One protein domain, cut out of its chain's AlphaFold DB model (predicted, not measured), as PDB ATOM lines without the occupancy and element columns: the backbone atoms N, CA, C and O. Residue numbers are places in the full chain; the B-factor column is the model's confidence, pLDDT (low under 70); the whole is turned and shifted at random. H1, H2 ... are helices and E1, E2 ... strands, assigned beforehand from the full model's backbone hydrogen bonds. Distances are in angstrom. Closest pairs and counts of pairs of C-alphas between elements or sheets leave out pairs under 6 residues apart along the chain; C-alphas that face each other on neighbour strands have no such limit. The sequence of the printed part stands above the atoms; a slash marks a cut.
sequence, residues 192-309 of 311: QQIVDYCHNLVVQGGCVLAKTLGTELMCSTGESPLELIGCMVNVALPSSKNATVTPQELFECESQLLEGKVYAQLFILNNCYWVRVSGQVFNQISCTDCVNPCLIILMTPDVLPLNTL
ATOM      1  N   GLN A 192      50.732 -11.994 -18.437       96.75
ATOM      2  CA  GLN A 192      51.246 -11.004 -19.390       96.75
ATOM      3  C   GLN A 192      52.194 -11.638 -20.404       96.75
ATOM      4  O   GLN A 192      52.020 -11.443 -21.600       96.75
ATOM      5  N   GLN A 193      53.131 -12.468 -19.942       97.44
ATOM      6  CA  GLN A 193      54.074 -13.146 -20.825       97.44
ATOM      7  C   GLN A 193      53.367 -14.112 -21.785       97.44
ATOM      8  O   GLN A 193      53.727 -14.185 -22.959       97.44
ATOM      9  N   ILE A 194      52.339 -14.818 -21.306       97.38
ATOM     10  CA  ILE A 194      51.514 -15.708 -22.135       97.38
ATOM     11  C   ILE A 194      50.774 -14.915 -23.213       97.38
ATOM     12  O   ILE A 194      50.831 -15.277 -24.387       97.38
ATOM     13  N   VAL A 195      50.086 -13.837 -22.827       97.38
ATOM     14  CA  VAL A 195      49.314 -13.007 -23.760       97.38
ATOM     15  C   VAL A 195      50.231 -12.363 -24.795       97.38
ATOM     16  O   VAL A 195      49.926 -12.439 -25.982       97.38
ATOM     17  N   ASP A 196      51.373 -11.812 -24.383       97.31
ATOM     18  CA  ASP A 196      52.343 -11.197 -25.295       97.31
ATOM     19  C   ASP A 196      52.914 -12.223 -26.279       97.31
ATOM     20  O   ASP A 196      52.994 -11.952 -27.479       97.31
ATOM     21  N   TYR A 197      53.272 -13.423 -25.805       96.62
ATOM     22  CA  TYR A 197      53.736 -14.506 -26.671       96.62
ATOM     23  C   TYR A 197      52.671 -14.885 -27.705       96.62
ATOM     24  O   TYR A 197      52.937 -14.861 -28.906       96.62
ATOM     25  N   CYS A 198      51.455 -15.196 -27.251       96.31
ATOM     26  CA  CYS A 198      50.365 -15.637 -28.116       96.31
ATOM     27  C   CYS A 198      49.942 -14.551 -29.115       96.31
ATOM     28  O   CYS A 198      49.720 -14.868 -30.282       96.31
ATOM     29  N   HIS A 199      49.869 -13.284 -28.689       97.00
ATOM     30  CA  HIS A 199      49.567 -12.144 -29.557       97.00
ATOM     31  C   HIS A 199      50.634 -11.964 -30.641       97.00
ATOM     32  O   HIS A 199      50.316 -11.948 -31.831       97.00
ATOM     33  N   ASN A 200      51.911 -11.902 -30.252       96.06
ATOM     34  CA  ASN A 200      53.010 -11.755 -31.208       96.06
ATOM     35  C   ASN A 200      53.053 -12.926 -32.196       96.06
ATOM     36  O   ASN A 200      53.256 -12.716 -33.392       96.06
ATOM     37  N   LEU A 201      52.804 -14.145 -31.709       92.81
ATOM     38  CA  LEU A 201      52.749 -15.346 -32.530       92.81
ATOM     39  C   LEU A 201      51.633 -15.271 -33.582       92.81
ATOM     40  O   LEU A 201      51.899 -15.547 -34.750       92.81
ATOM     41  N   VAL A 202      50.403 -14.886 -33.208       93.38
ATOM     42  CA  VAL A 202      49.310 -14.785 -34.194       93.38
ATOM     43  C   VAL A 202      49.481 -13.630 -35.159       93.38
ATOM     44  O   VAL A 202      49.097 -13.779 -36.312       93.38
ATOM     45  N   VAL A 203      50.058 -12.505 -34.738       94.94
ATOM     46  CA  VAL A 203      50.315 -11.378 -35.643       94.94
ATOM     47  C   VAL A 203      51.349 -11.788 -36.687       94.94
ATOM     48  O   VAL A 203      51.076 -11.725 -37.884       94.94
ATOM     49  N   GLN A 204      52.510 -12.284 -36.247       93.06
ATOM     50  CA  GLN A 204      53.571 -12.732 -37.153       93.06
ATOM     51  C   GLN A 204      53.088 -13.866 -38.051       93.06
ATOM     52  O   GLN A 204      53.308 -13.848 -39.263       93.06
ATOM     53  N   GLY A 205      52.392 -14.836 -37.461       88.69
ATOM     54  CA  GLY A 205      51.870 -15.959 -38.203       88.69
ATOM     55  C   GLY A 205      50.802 -15.533 -39.212       88.69
ATOM     56  O   GLY A 205      50.893 -15.859 -40.390       88.69
ATOM     57  N   GLY A 206      49.843 -14.705 -38.803       90.81
ATOM     58  CA  GLY A 206      48.850 -14.120 -39.700       90.81
ATOM     59  C   GLY A 206      49.496 -13.421 -40.897       90.81
ATOM     60  O   GLY A 206      49.077 -13.655 -42.027       90.81
ATOM     61  N   CYS A 207      50.560 -12.633 -40.681       90.69
ATOM     62  CA  CYS A 207      51.315 -11.971 -41.755       90.69
ATOM     63  C   CYS A 207      51.946 -12.960 -42.740       90.69
ATOM     64  O   CYS A 207      51.865 -12.753 -43.953       90.69
ATOM     65  N   VAL A 208      52.557 -14.039 -42.244       86.88
ATOM     66  CA  VAL A 208      53.107 -15.102 -43.099       86.88
ATOM     67  C   VAL A 208      51.995 -15.773 -43.905       86.88
ATOM     68  O   VAL A 208      52.153 -15.978 -45.110       86.88
ATOM     69  N   LEU A 209      50.858 -16.068 -43.271       85.00
ATOM     70  CA  LEU A 209      49.722 -16.708 -43.927       85.00
ATOM     71  C   LEU A 209      49.115 -15.820 -45.018       85.00
ATOM     72  O   LEU A 209      48.945 -16.267 -46.147       85.00
ATOM     73  N   ALA A 210      48.855 -14.550 -44.720       88.25
ATOM     74  CA  ALA A 210      48.321 -13.602 -45.692       88.25
ATOM     75  C   ALA A 210      49.266 -13.417 -46.886       88.25
ATOM     76  O   ALA A 210      48.844 -13.502 -48.037       88.25
ATOM     77  N   LYS A 211      50.576 -13.279 -46.631       86.88
ATOM     78  CA  LYS A 211      51.588 -13.208 -47.696       86.88
ATOM     79  C   LYS A 211      51.573 -14.451 -48.590       86.88
ATOM     80  O   LYS A 211      51.752 -14.336 -49.796       86.88
ATOM     81  N   THR A 212      51.368 -15.622 -47.999       81.31
ATOM     82  CA  THR A 212      51.318 -16.913 -48.703       81.31
ATOM     83  C   THR A 212      50.107 -17.044 -49.597       81.31
ATOM     84  O   THR A 212      50.210 -17.512 -50.726       81.31
ATOM     85  N   LEU A 213      48.958 -16.636 -49.072       82.12
ATOM     86  CA  LEU A 213      47.695 -16.682 -49.786       82.12
ATOM     87  C   LEU A 213      47.580 -15.542 -50.811       82.12
ATOM     88  O   LEU A 213      46.695 -15.576 -51.659       82.12
ATOM     89  N   GLY A 214      48.470 -14.544 -50.762       87.12
ATOM     90  CA  GLY A 214      48.350 -13.334 -51.576       87.12
ATOM     91  C   GLY A 214      47.164 -12.468 -51.146       87.12
ATOM     92  O   GLY A 214      46.542 -11.816 -51.982       87.12
ATOM     93  N   THR A 215      46.832 -12.499 -49.856       91.69
ATOM     94  CA  THR A 215      45.681 -11.833 -49.238       91.69
ATOM     95  C   THR A 215      46.130 -10.937 -48.076       91.69
ATOM     96  O   THR A 215      47.292 -10.532 -48.004       91.69
ATOM     97  N   GLU A 216      45.213 -10.583 -47.172       93.12
ATOM     98  CA  GLU A 216      45.433  -9.608 -46.104       93.12
ATOM     99  C   GLU A 216      44.920 -10.080 -44.735       93.12
ATOM    100  O   GLU A 216      44.104 -10.999 -44.624       93.12
ATOM    101  N   LEU A 217      45.414  -9.428 -43.679       93.75
ATOM    102  CA  LEU A 217      44.879  -9.547 -42.322       93.75
ATOM    103  C   LEU A 217      43.730  -8.558 -42.162       93.75
ATOM    104  O   LEU A 217      43.777  -7.449 -42.691       93.75
ATOM    105  N   MET A 218      42.755  -8.909 -41.330       95.44
ATOM    106  CA  MET A 218      41.774  -7.938 -40.861       95.44
ATOM    107  C   MET A 218      42.408  -7.016 -39.812       95.44
ATOM    108  O   MET A 218      42.515  -7.377 -38.639       95.44
ATOM    109  N   CYS A 219      42.814  -5.826 -40.246       94.75
ATOM    110  CA  CYS A 219      43.361  -4.768 -39.398       94.75
ATOM    111  C   CYS A 219      42.332  -3.655 -39.145       94.75
ATOM    112  O   CYS A 219      41.350  -3.522 -39.876       94.75
ATOM    113  N   SER A 220      42.567  -2.843 -38.112       94.62
ATOM    114  CA  SER A 220      41.815  -1.604 -37.879       94.62
ATOM    115  C   SER A 220      42.008  -0.608 -39.020       94.62
ATOM    116  O   SER A 220      43.082  -0.532 -39.616       94.62
ATOM    117  N   THR A 221      40.974   0.192 -39.278       94.38
ATOM    118  CA  THR A 221      41.024   1.348 -40.185       94.38
ATOM    119  C   THR A 221      41.571   2.617 -39.517       94.38
ATOM    120  O   THR A 221      41.706   3.640 -40.185       94.38
ATOM    121  N   GLY A 222      41.849   2.578 -38.210       92.00
ATOM    122  CA  GLY A 222      42.374   3.701 -37.429       92.00
ATOM    123  C   GLY A 222      43.903   3.770 -37.387       92.00
ATOM    124  O   GLY A 222      44.606   3.083 -38.125       92.00
ATOM    125  N   GLU A 223      44.429   4.593 -36.475       87.38
ATOM    126  CA  GLU A 223      45.876   4.825 -36.320       87.38
ATOM    127  C   GLU A 223      46.647   3.612 -35.776       87.38
ATOM    128  O   GLU A 223      47.859   3.521 -35.967       87.38
ATOM    129  N   SER A 224      45.959   2.679 -35.108       93.88
ATOM    130  CA  SER A 224      46.538   1.457 -34.543       93.88
ATOM    131  C   SER A 224      45.999   0.218 -35.272       93.88
ATOM    132  O   SER A 224      44.988  -0.351 -34.857       93.88
ATOM    133  N   PRO A 225      46.662  -0.257 -36.347       91.75
ATOM    134  CA  PRO A 225      46.154  -1.353 -37.179       91.75
ATOM    135  C   PRO A 225      45.895  -2.659 -36.417       91.75
ATOM    136  O   PRO A 225      45.038  -3.446 -36.813       91.75
ATOM    137  N   LEU A 226      46.621  -2.896 -35.321       95.75
ATOM    138  CA  LEU A 226      46.563  -4.140 -34.550       95.75
ATOM    139  C   LEU A 226      45.596  -4.079 -33.357       95.75
ATOM    140  O   LEU A 226      45.464  -5.074 -32.651       95.75
ATOM    141  N   GLU A 227      44.900  -2.961 -33.113       96.06
ATOM    142  CA  GLU A 227      44.019  -2.811 -31.935       96.06
ATOM    143  C   GLU A 227      42.848  -3.810 -31.902       96.06
ATOM    144  O   GLU A 227      42.340  -4.138 -30.828       96.06
ATOM    145  N   LEU A 228      42.451  -4.335 -33.069       96.69
ATOM    146  CA  LEU A 228      41.431  -5.378 -33.201       96.69
ATOM    147  C   LEU A 228      41.965  -6.785 -32.897       96.69
ATOM    148  O   LEU A 228      41.176  -7.714 -32.738       96.69
ATOM    149  N   ILE A 229      43.284  -6.973 -32.841       97.00
ATOM    150  CA  ILE A 229      43.918  -8.290 -32.794       97.00
ATOM    151  C   ILE A 229      44.282  -8.636 -31.348       97.00
ATOM    152  O   ILE A 229      44.958  -7.887 -30.646       97.00
ATOM    153  N   GLY A 230      43.820  -9.800 -30.894       96.25
ATOM    154  CA  GLY A 230      44.223 -10.397 -29.618       96.25
ATOM    155  C   GLY A 230      45.243 -11.513 -29.842       96.25
ATOM    156  O   GLY A 230      46.144 -11.401 -30.661       96.25
ATOM    157  N   CYS A 231      45.048 -12.635 -29.172       97.19
ATOM    158  CA  CYS A 231      45.627 -13.946 -29.469       97.19
ATOM    159  C   CYS A 231      44.849 -14.693 -30.575       97.19
ATOM    160  O   CYS A 231      45.013 -15.901 -30.745       97.19
ATOM    161  N   MET A 232      43.974 -13.993 -31.307       97.00
ATOM    162  CA  MET A 232      43.307 -14.470 -32.518       97.00
ATOM    163  C   MET A 232      43.475 -13.438 -33.633       97.00
ATOM    164  O   MET A 232      43.366 -12.241 -33.367       97.00
ATOM    165  N   VAL A 233      43.689 -13.902 -34.863       95.50
ATOM    166  CA  VAL A 233      43.786 -13.077 -36.076       95.50
ATOM    167  C   VAL A 233      42.837 -13.606 -37.148       95.50
ATOM    168  O   VAL A 233      42.579 -14.809 -37.209       95.50
ATOM    169  N   ASN A 234      42.326 -12.717 -37.999       96.69
ATOM    170  CA  ASN A 234      41.525 -13.089 -39.163       96.69
ATOM    171  C   ASN A 234      42.340 -12.815 -40.428       96.69
ATOM    172  O   ASN A 234      42.859 -11.710 -40.589       96.69
ATOM    173  N   VAL A 235      42.446 -13.806 -41.308       93.81
ATOM    174  CA  VAL A 235      43.161 -13.705 -42.586       93.81
ATOM    175  C   VAL A 235      42.179 -13.988 -43.712       93.81
ATOM    176  O   VAL A 235      41.436 -14.968 -43.647       93.81
ATOM    177  N   ALA A 236      42.143 -13.121 -44.718       92.62
ATOM    178  CA  ALA A 236      41.314 -13.336 -45.895       92.62
ATOM    179  C   ALA A 236      41.819 -14.562 -46.664       92.62
ATOM    180  O   ALA A 236      43.027 -14.775 -46.794       92.62
ATOM    181  N   LEU A 237      40.905 -15.373 -47.181       88.38
ATOM    182  CA  LEU A 237      41.245 -16.464 -48.085       88.38
ATOM    183  C   LEU A 237      41.123 -15.997 -49.541       88.38
ATOM    184  O   LEU A 237      40.337 -15.090 -49.826       88.38
ATOM    185  N   PRO A 238      41.881 -16.598 -50.473       84.19
ATOM    186  CA  PRO A 238      41.732 -16.300 -51.890       84.19
ATOM    187  C   PRO A 238      40.311 -16.643 -52.338       84.19
ATOM    188  O   PRO A 238      39.854 -17.762 -52.130       84.19
ATOM    189  N   SER A 239      39.612 -15.698 -52.959       74.81
ATOM    190  CA  SER A 239      38.330 -15.957 -53.612       74.81
ATOM    191  C   SER A 239      38.317 -15.352 -55.012       74.81
ATOM    192  O   SER A 239      38.997 -14.359 -55.302       74.81
ATOM    193  N   SER A 240      37.546 -15.954 -55.918       57.84
ATOM    194  CA  SER A 240      37.303 -15.358 -57.230       57.84
ATOM    195  C   SER A 240      36.516 -14.058 -57.056       57.84
ATOM    196  O   SER A 240      35.423 -14.060 -56.495       57.84
ATOM    197  N   LYS A 241      37.036 -12.944 -57.591       57.00
ATOM    198  CA  LYS A 241      36.415 -11.603 -57.505       57.00
ATOM    199  C   LYS A 241      34.971 -11.537 -58.027       57.00
ATOM    200  O   LYS A 241      34.276 -10.571 -57.739       57.00
ATOM    201  N   ASN A 242      34.542 -12.543 -58.791       55.47
ATOM    202  CA  ASN A 242      33.229 -12.612 -59.430       55.47
ATOM    203  C   ASN A 242      32.351 -13.763 -58.904       55.47
ATOM    204  O   ASN A 242      31.249 -13.949 -59.417       55.47
ATOM    205  N   ALA A 243      32.829 -14.558 -57.942       64.06
ATOM    206  CA  ALA A 243      32.054 -15.655 -57.372       64.06
ATOM    207  C   ALA A 243      31.257 -15.181 -56.151       64.06
ATOM    208  O   ALA A 243      31.758 -14.444 -55.297       64.06
ATOM    209  N   THR A 244      30.001 -15.610 -56.073       75.69
ATOM    210  CA  THR A 244      29.202 -15.486 -54.854       75.69
ATOM    211  C   THR A 244      29.758 -16.460 -53.832       75.69
ATOM    212  O   THR A 244      29.788 -17.656 -54.102       75.69
ATOM    213  N   VAL A 245      30.158 -15.967 -52.662       78.44
ATOM    214  CA  VAL A 245      30.604 -16.851 -51.585       78.44
ATOM    215  C   VAL A 245      29.416 -17.636 -51.024       78.44
ATOM    216  O   VAL A 245      28.350 -17.068 -50.768       78.44
ATOM    217  N   THR A 246      29.571 -18.944 -50.837       83.31
ATOM    218  CA  THR A 246      28.522 -19.840 -50.352       83.31
ATOM    219  C   THR A 246      28.937 -20.547 -49.057       83.31
ATOM    220  O   THR A 246      30.102 -20.898 -48.867       83.31
ATOM    221  N   PRO A 247      27.986 -20.828 -48.145       84.88
ATOM    222  CA  PRO A 247      28.257 -21.670 -46.980       84.88
ATOM    223  C   PRO A 247      28.726 -23.090 -47.331       84.88
ATOM    224  O   PRO A 247      29.343 -23.751 -46.502       84.88
ATOM    225  N   GLN A 248      28.432 -23.571 -48.543       87.06
ATOM    226  CA  GLN A 248      28.831 -24.904 -48.984       87.06
ATOM    227  C   GLN A 248      30.333 -24.984 -49.286       87.06
ATOM    228  O   GLN A 248      30.991 -25.898 -48.802       87.06
ATOM    229  N   GLU A 249      30.891 -23.993 -49.985       84.31
ATOM    230  CA  GLU A 249      32.340 -23.890 -50.218       84.31
ATOM    231  C   GLU A 249      33.116 -23.782 -48.894       84.31
ATOM    232  O   GLU A 249      34.156 -24.419 -48.728       84.31
ATOM    233  N   LEU A 250      32.573 -23.061 -47.899       84.19
ATOM    234  CA  LEU A 250      33.132 -23.054 -46.542       84.19
ATOM    235  C   LEU A 250      33.189 -24.457 -45.928       84.19
ATOM    236  O   LEU A 250      34.226 -24.843 -45.397       84.19
ATOM    237  N   PHE A 251      32.090 -25.209 -45.993       86.19
ATOM    238  CA  PHE A 251      32.007 -26.555 -45.425       86.19
ATOM    239  C   PHE A 251      32.978 -27.534 -46.103       86.19
ATOM    240  O   PHE A 251      33.603 -28.367 -45.441       86.19
ATOM    241  N   GLU A 252      33.141 -27.422 -47.420       85.31
ATOM    242  CA  GLU A 252      34.115 -28.205 -48.184       85.31
ATOM    243  C   GLU A 252      35.551 -27.857 -47.773       85.31
ATOM    244  O   GLU A 252      36.363 -28.757 -47.546       85.31
ATOM    245  N   CYS A 253      35.853 -26.570 -47.583       81.44
ATOM    246  CA  CYS A 253      37.152 -26.127 -47.079       81.44
ATOM    247  C   CYS A 253      37.418 -26.613 -45.649       81.44
ATOM    248  O   CYS A 253      38.508 -27.106 -45.364       81.44
ATOM    249  N   GLU A 254      36.436 -26.525 -44.747       83.06
ATOM    250  CA  GLU A 254      36.554 -27.067 -43.387       83.06
ATOM    251  C   GLU A 254      36.804 -28.582 -43.408       83.06
ATOM    252  O   GLU A 254      37.643 -29.078 -42.656       83.06
ATOM    253  N   SER A 255      36.142 -29.314 -44.310       83.69
ATOM    254  CA  SER A 255      36.354 -30.755 -44.489       83.69
ATOM    255  C   SER A 255      37.783 -31.071 -44.950       83.69
ATOM    256  O   SER A 255      38.426 -31.950 -44.378       83.69
ATOM    257  N   GLN A 256      38.324 -30.311 -45.908       79.31
ATOM    258  CA  GLN A 256      39.714 -30.457 -46.370       79.31
ATOM    259  C   GLN A 256      40.732 -30.163 -45.258       79.31
ATOM    260  O   GLN A 256      41.729 -30.874 -45.122       79.31
ATOM    261  N   LEU A 257      40.483 -29.148 -44.420       79.69
ATOM    262  CA  LEU A 257      41.325 -28.878 -43.249       79.69
ATOM    263  C   LEU A 257      41.346 -30.070 -42.290       79.69
ATOM    264  O   LEU A 257      42.420 -30.483 -41.846       79.69
ATOM    265  N   LEU A 258      40.174 -30.646 -42.012       81.81
ATOM    266  CA  LEU A 258      40.033 -31.794 -41.119       81.81
ATOM    267  C   LEU A 258      40.724 -33.049 -41.664       81.81
ATOM    268  O   LEU A 258      41.370 -33.760 -40.894       81.81
ATOM    269  N   GLU A 259      40.657 -33.303 -42.975       81.88
ATOM    270  CA  GLU A 259      41.446 -34.354 -43.639       81.88
ATOM    271  C   GLU A 259      42.954 -34.135 -43.435       81.88
ATOM    272  O   GLU A 259      43.700 -35.079 -43.165       81.88
ATOM    273  N   GLY A 260      43.386 -32.871 -43.456       74.50
ATOM    274  CA  GLY A 260      44.732 -32.419 -43.096       74.50
ATOM    275  C   GLY A 260      45.038 -32.382 -41.600       74.50
ATOM    276  O   GLY A 260      46.085 -31.857 -41.224       74.50
ATOM    277  N   LYS A 261      44.149 -32.919 -40.752       80.12
ATOM    278  CA  LYS A 261      44.262 -32.965 -39.282       80.12
ATOM    279  C   LYS A 261      44.378 -31.590 -38.622       80.12
ATOM    280  O   LYS A 261      44.913 -31.469 -37.519       80.12
ATOM    281  N   VAL A 262      43.849 -30.559 -39.271       80.00
ATOM    282  CA  VAL A 262      43.787 -29.197 -38.746       80.00
ATOM    283  C   VAL A 262      42.334 -28.752 -38.687       80.00
ATOM    284  O   VAL A 262      41.500 -29.142 -39.494       80.00
ATOM    285  N   TYR A 263      42.012 -27.917 -37.708       83.38
ATOM    286  CA  TYR A 263      40.740 -27.218 -37.680       83.38
ATOM    287  C   TYR A 263      40.998 -25.729 -37.508       83.38
ATOM    288  O   TYR A 263      41.741 -25.315 -36.616       83.38
ATOM    289  N   ALA A 264      40.363 -24.929 -38.353       85.75
ATOM    290  CA  ALA A 264      40.321 -23.487 -38.220       85.75
ATOM    291  C   ALA A 264      38.893 -23.018 -38.485       85.75
ATOM    292  O   ALA A 264      38.189 -23.595 -39.308       85.75
ATOM    293  N   GLN A 265      38.467 -21.970 -37.782       89.31
ATOM    294  CA  GLN A 265      37.137 -21.417 -37.995       89.31
ATOM    295  C   GLN A 265      37.142 -20.630 -39.302       89.31
ATOM    296  O   GLN A 265      37.791 -19.584 -39.375       89.31
ATOM    297  N   LEU A 266      36.390 -21.103 -40.291       91.06
ATOM    298  CA  LEU A 266      36.148 -20.357 -41.518       91.06
ATOM    299  C   LEU A 266      34.827 -19.590 -41.408       91.06
ATOM    300  O   LEU A 266      33.914 -20.001 -40.689       91.06
ATOM    301  N   PHE A 267      34.732 -18.432 -42.056       92.75
ATOM    302  CA  PHE A 267      33.511 -17.629 -42.063       92.75
ATOM    303  C   PHE A 267      33.451 -16.692 -43.268       92.75
ATOM    304  O   PHE A 267      34.465 -16.373 -43.887       92.75
ATOM    305  N   ILE A 268      32.238 -16.241 -43.588       91.56
ATOM    306  CA  ILE A 268      31.986 -15.237 -44.619       91.56
ATOM    307  C   ILE A 268      31.770 -13.885 -43.946       91.56
ATOM    308  O   ILE A 268      30.960 -13.762 -43.028       91.56
ATOM    309  N   LEU A 269      32.454 -12.861 -44.445       90.50
ATOM    310  CA  LEU A 269      32.193 -11.470 -44.095       90.50
ATOM    311  C   LEU A 269      32.437 -10.586 -45.319       90.50
ATOM    312  O   LEU A 269      33.457 -10.735 -45.987       90.50
ATOM    313  N   ASN A 270      31.508  -9.667 -45.600       87.06
ATOM    314  CA  ASN A 270      31.554  -8.744 -46.745       87.06
ATOM    315  C   ASN A 270      31.777  -9.441 -48.100       87.06
ATOM    316  O   ASN A 270      32.534  -8.956 -48.934       87.06
ATOM    317  N   ASN A 271      31.121 -10.589 -48.315       87.00
ATOM    318  CA  ASN A 271      31.293 -11.416 -49.517       87.00
ATOM    319  C   ASN A 271      32.749 -11.900 -49.733       87.00
ATOM    320  O   ASN A 271      33.171 -12.150 -50.859       87.00
ATOM    321  N   CYS A 272      33.517 -12.037 -48.650       87.75
ATOM    322  CA  CYS A 272      34.858 -12.610 -48.639       87.75
ATOM    323  C   CYS A 272      34.927 -13.767 -47.642       87.75
ATOM    324  O   CYS A 272      34.265 -13.742 -46.600       87.75
ATOM    325  N   TYR A 273      35.752 -14.763 -47.953       90.44
ATOM    326  CA  TYR A 273      36.087 -15.833 -47.026       90.44
ATOM    327  C   TYR A 273      37.218 -15.412 -46.105       90.44
ATOM    328  O   TYR A 273      38.200 -14.809 -46.535       90.44
ATOM    329  N   TRP A 274      37.094 -15.782 -44.841       93.12
ATOM    330  CA  TRP A 274      38.077 -15.502 -43.815       93.12
ATOM    331  C   TRP A 274      38.352 -16.763 -43.015       93.12
ATOM    332  O   TRP A 274      37.443 -17.541 -42.725       93.12
ATOM    333  N   VAL A 275      39.604 -16.928 -42.606       92.50
ATOM    334  CA  VAL A 275      40.009 -17.908 -41.602       92.50
ATOM    335  C   VAL A 275      40.390 -17.180 -40.320       92.50
ATOM    336  O   VAL A 275      41.200 -16.250 -40.337       92.50
ATOM    337  N   ARG A 276      39.810 -17.596 -39.191       94.94
ATOM    338  CA  ARG A 276      40.231 -17.154 -37.860       94.94
ATOM    339  C   ARG A 276      41.216 -18.155 -37.280       94.94
ATOM    340  O   ARG A 276      40.905 -19.334 -37.105       94.94
ATOM    341  N   VAL A 277      42.376 -17.642 -36.912       91.94
ATOM    342  CA  VAL A 277      43.532 -18.393 -36.438       91.94
ATOM    343  C   VAL A 277      43.830 -17.980 -34.996       91.94
ATOM    344  O   VAL A 277      43.848 -16.789 -34.690       91.94
ATOM    345  N   SER A 278      44.063 -18.952 -34.114       94.62
ATOM    346  CA  SER A 278      44.279 -18.738 -32.675       94.62
ATOM    347  C   SER A 278      45.672 -19.196 -32.264       94.62
ATOM    348  O   SER A 278      46.043 -20.326 -32.556       94.62
ATOM    349  N   GLY A 279      46.416 -18.362 -31.544       92.06
ATOM    350  CA  GLY A 279      47.759 -18.687 -31.067       92.06
ATOM    351  C   GLY A 279      47.755 -19.050 -29.595       92.06
ATOM    352  O   GLY A 279      47.084 -18.413 -28.783       92.06
ATOM    353  N   GLN A 280      48.514 -20.081 -29.260       94.44
ATOM    354  CA  GLN A 280      48.658 -20.612 -27.913       94.44
ATOM    355  C   GLN A 280      50.121 -20.885 -27.568       94.44
ATOM    356  O   GLN A 280      50.979 -20.976 -28.443       94.44
ATOM    357  N   VAL A 281      50.392 -21.077 -26.276       93.50
ATOM    358  CA  VAL A 281      51.743 -21.327 -25.732       93.50
ATOM    359  C   VAL A 281      52.406 -22.596 -26.273       93.50
ATOM    360  O   VAL A 281      53.621 -22.733 -26.207       93.50
ATOM    361  N   PHE A 282      51.618 -23.525 -26.817       89.06
ATOM    362  CA  PHE A 282      52.092 -24.753 -27.461       89.06
ATOM    363  C   PHE A 282      52.213 -24.628 -28.991       89.06
ATOM    364  O   PHE A 282      52.525 -25.607 -29.667       89.06
ATOM    365  N   ASN A 283      51.931 -23.455 -29.560       87.12
ATOM    366  CA  ASN A 283      52.134 -23.177 -30.976       87.12
ATOM    367  C   ASN A 283      53.475 -22.480 -31.206       87.12
ATOM    368  O   ASN A 283      54.010 -21.813 -30.323       87.12
ATOM    369  N   GLN A 284      53.991 -22.615 -32.424       81.69
ATOM    370  CA  GLN A 284      55.231 -22.001 -32.883       81.69
ATOM    371  C   GLN A 284      55.131 -21.732 -34.384       81.69
ATOM    372  O   GLN A 284      54.402 -22.425 -35.092       81.69
ATOM    373  N   ILE A 285      55.887 -20.758 -34.880       76.50
ATOM    374  CA  ILE A 285      56.061 -20.572 -36.321       76.50
ATOM    375  C   ILE A 285      57.188 -21.506 -36.760       76.50
ATOM    376  O   ILE A 285      58.344 -21.294 -36.403       76.50
ATOM    377  N   SER A 286      56.864 -22.538 -37.535       66.88
ATOM    378  CA  SER A 286      57.857 -23.394 -38.187       66.88
ATOM    379  C   SER A 286      57.777 -23.214 -39.697       66.88
ATOM    380  O   SER A 286      56.736 -23.449 -40.304       66.88
ATOM    381  N   CYS A 287      58.886 -22.792 -40.301       48.56
ATOM    382  CA  CYS A 287      59.040 -22.702 -41.747       48.56
ATOM    383  C   CYS A 287      59.729 -23.983 -42.225       48.56
ATOM    384  O   CYS A 287      60.955 -24.062 -42.245       48.56
ATOM    385  N   THR A 288      58.949 -25.014 -42.534       43.16
ATOM    386  CA  THR A 288      59.444 -26.190 -43.256       43.16
ATOM    387  C   THR A 288      58.930 -26.092 -44.688       43.16
ATOM    388  O   THR A 288      57.741 -26.251 -44.932       43.16
ATOM    389  N   ASP A 289      59.856 -25.777 -45.593       36.91
ATOM    390  CA  ASP A 289      59.763 -25.773 -47.057       36.91
ATOM    391  C   ASP A 289      59.189 -24.529 -47.764       36.91
ATOM    392  O   ASP A 289      58.012 -24.175 -47.721       36.91
ATOM    393  N   CYS A 290      60.094 -23.891 -48.512       33.44
ATOM    394  CA  CYS A 290      59.987 -22.640 -49.265       33.44
ATOM    395  C   CYS A 290      59.027 -22.674 -50.471       33.44
ATOM    396  O   CYS A 290      59.215 -21.905 -51.413       33.44
ATOM    397  N   VAL A 291      58.027 -23.556 -50.477       35.12
ATOM    398  CA  VAL A 291      57.063 -23.672 -51.582       35.12
ATOM    399  C   VAL A 291      55.646 -23.320 -51.132       35.12
ATOM    400  O   VAL A 291      54.960 -22.653 -51.892       35.12
ATOM    401  N   ASN A 292      55.243 -23.631 -49.892       33.97
ATOM    402  CA  ASN A 292      53.908 -23.320 -49.364       33.97
ATOM    403  C   ASN A 292      53.965 -23.031 -47.852       33.97
ATOM    404  O   ASN A 292      54.061 -23.973 -47.067       33.97
ATOM    405  N   PRO A 293      53.878 -21.770 -47.397       36.72
ATOM    406  CA  PRO A 293      53.820 -21.507 -45.961       36.72
ATOM    407  C   PRO A 293      52.457 -21.895 -45.364       36.72
ATOM    408  O   PRO A 293      51.510 -21.111 -45.298       36.72
ATOM    409  N   CYS A 294      52.358 -23.135 -44.894       41.25
ATOM    410  CA  CYS A 294      51.325 -23.536 -43.951       41.25
ATOM    411  C   CYS A 294      51.604 -22.817 -42.637       41.25
ATOM    412  O   CYS A 294      52.651 -23.025 -42.021       41.25
ATOM    413  N   LEU A 295      50.668 -21.996 -42.171       43.56
ATOM    414  CA  LEU A 295      50.700 -21.604 -40.778       43.56
ATOM    415  C   LEU A 295      50.350 -22.821 -39.930       43.56
ATOM    416  O   LEU A 295      49.184 -23.181 -39.793       43.56
ATOM    417  N   ILE A 296      51.378 -23.489 -39.418       46.94
ATOM    418  CA  ILE A 296      51.245 -24.660 -38.558       46.94
ATOM    419  C   ILE A 296      50.696 -24.187 -37.209       46.94
ATOM    420  O   ILE A 296      51.431 -23.876 -36.277       46.94
ATOM    421  N   ILE A 297      49.369 -24.161 -37.095       46.09
ATOM    422  CA  ILE A 297      48.690 -24.221 -35.803       46.09
ATOM    423  C   ILE A 297      48.204 -25.652 -35.613       46.09
ATOM    424  O   ILE A 297      47.037 -25.959 -35.812       46.09
ATOM    425  N   LEU A 298      49.167 -26.511 -35.268       39.16
ATOM    426  CA  LEU A 298      49.106 -27.681 -34.381       39.16
ATOM    427  C   LEU A 298      50.072 -28.779 -34.845       39.16
ATOM    428  O   LEU A 298      50.354 -28.972 -36.022       39.16
ATOM    429  N   MET A 299      50.637 -29.439 -33.842       31.53
ATOM    430  CA  MET A 299      51.792 -30.323 -33.894       31.53
ATOM    431  C   MET A 299      51.536 -31.613 -34.690       31.53
ATOM    432  O   MET A 299      51.283 -32.645 -34.082       31.53
ATOM    433  N   THR A 300      51.677 -31.608 -36.015       32.78
ATOM    434  CA  THR A 300      51.988 -32.834 -36.776       32.78
ATOM    435  C   THR A 300      52.757 -32.507 -38.065       32.78
ATOM    436  O   THR A 300      52.444 -31.500 -38.691       32.78
ATOM    437  N   PRO A 301      53.728 -33.339 -38.487       36.34
ATOM    438  CA  PRO A 301      54.518 -33.117 -39.705       36.34
ATOM    439  C   PRO A 301      53.760 -33.287 -41.040       36.34
ATOM    440  O   PRO A 301      54.313 -32.937 -42.075       36.34
ATOM    441  N   ASP A 302      52.501 -33.746 -41.036       39.44
ATOM    442  CA  ASP A 302      51.749 -34.092 -42.256       39.44
ATOM    443  C   ASP A 302      50.488 -33.220 -42.445       39.44
ATOM    444  O   ASP A 302      49.365 -33.727 -42.408       39.44
ATOM    445  N   VAL A 303      50.645 -31.900 -42.593       49.16
ATOM    446  CA  VAL A 303      49.515 -30.950 -42.690       49.16
ATOM    447  C   VAL A 303      49.323 -30.441 -44.123       49.16
ATOM    448  O   VAL A 303      50.268 -29.986 -44.768       49.16
ATOM    449  N   LEU A 304      48.073 -30.478 -44.598       45.44
ATOM    450  CA  LEU A 304      47.649 -29.935 -45.892       45.44
ATOM    451  C   LEU A 304      47.888 -28.413 -45.973       45.44
ATOM    452  O   LEU A 304      47.496 -27.679 -45.063       45.44
ATOM    453  N   PRO A 305      48.478 -27.902 -47.066       54.38
ATOM    454  CA  PRO A 305      48.642 -26.468 -47.244       54.38
ATOM    455  C   PRO A 305      47.335 -25.708 -47.447       54.38
ATOM    456  O   PRO A 305      46.529 -26.064 -48.298       54.38
ATOM    457  N   LEU A 306      47.155 -24.593 -46.733       51.34
ATOM    458  CA  LEU A 306      45.970 -23.727 -46.863       51.34
ATOM    459  C   LEU A 306      45.763 -23.193 -48.291       51.34
ATOM    460  O   LEU A 306      44.639 -22.909 -48.683       51.34
ATOM    461  N   ASN A 307      46.823 -23.093 -49.095       49.75
ATOM    462  CA  ASN A 307      46.731 -22.691 -50.499       49.75
ATOM    463  C   ASN A 307      46.315 -23.824 -51.454       49.75
ATOM    464  O   ASN A 307      46.174 -23.589 -52.651       49.75
ATOM    465  N   THR A 308      46.127 -25.040 -50.938       48.38
ATOM    466  CA  THR A 308      45.520 -26.152 -51.679       48.38
ATOM    467  C   THR A 308      44.011 -26.234 -51.472       48.38
ATOM    468  O   THR A 308      43.368 -27.053 -52.131       48.38
ATOM    469  N   LEU A 309      43.445 -25.372 -50.609       50.28
ATOM    470  CA  LEU A 309      42.001 -25.252 -50.454       50.28
ATOM    471  C   LEU A 309      41.383 -24.851 -51.792       50.28
ATOM    472  O   LEU A 309      41.729 -23.817 -52.370       50.28
TER     473      LEU A 309
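Overview. This is residues 192 to 309 of the 311 residues of an uncharacterized protein of Gymnopus luxurians FD-317 M1 (UniProt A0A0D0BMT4). A small, strongly twisted sheet of three strands has two helices over one face: the long helix H1 runs along edge strand E1, and the shorter H2 lies over the other edge strand, E2, well away from H1. A long last stretch without named elements, residues 279 to 309, leaves E3 and loops round on the helices' side, its last residues coming between H1 and H2. The printed part has 118 residues, with two named helices and three named strands in the order H1, E1, H2, E2, E3; the sheet runs E1, E3, E2 and is antiparallel throughout. The class is mixed, helices and strands, though under half of the residues, 52 of 118, are in named elements. The whole is compact, with a radius of gyration of the C-alphas of 14.1 A and spans of 42 by 39 by 23 A.

Arrangement. H1, residues 192 to 213, is on the sheet at a height over the sheet of 6.9 A. It lies over E1, residues 232 to 236, and runs along the strands, at 7 degrees to E1 on the local plane; their closest C-alphas, of Ala 210 and Val 235, are 6.0 A apart. H2, residues 247 to 259, is on the same face at a height over the sheet of 9.6 A. It lies over E2, residues 265 to 269, and runs along the strands, at 22 degrees to E2 on the local plane; their closest C-alphas, of Leu 250 and Leu 266, are 6.5 A apart. H1 and H2 are apart. E2 and E3, residues 272 to 278, form a hairpin, antiparallel at 145 degrees between their directions, with N 267 and O 274 within hydrogen-bond range at 2.9 A. E3, the inner strand, is also the antiparallel neighbour of E1, at 154 degrees, with N 233 and O 277 at 2.9 A. E1, H2 and E2 make a split strand-helix-strand unit, two strands running the same way with E3 between them, and its crossover is right-handed. With both helices on one face of the sheet, the arrangement has two layers. In H1 and H2 every O i to N i+4 pair is within hydrogen-bond range.

Along the chain. H1 begins at C-alpha 192, (51.246, -11.004, -19.390), and measures 31.1 A from first to last C-alpha. E1 measures 13.6 A, H2 18.6 A and E2 12.7 A. E3 measures 19.5 A and ends at C-alpha 278, (44.279, -18.738, -32.675).

Size, cuts and confidence. The two C-alphas farthest apart, of Gln 192 and Asn 242, are 43.9 A apart, and the printed part has no cut. The link from H1 to E1, 18 residues, is long; its C-alphas lie 9 to 23 A from the mean of all C-alphas. The mean pLDDT of the printed part is 79.0, and the model's confidence is under 70 at residues 240 to 243 and 286 to 309.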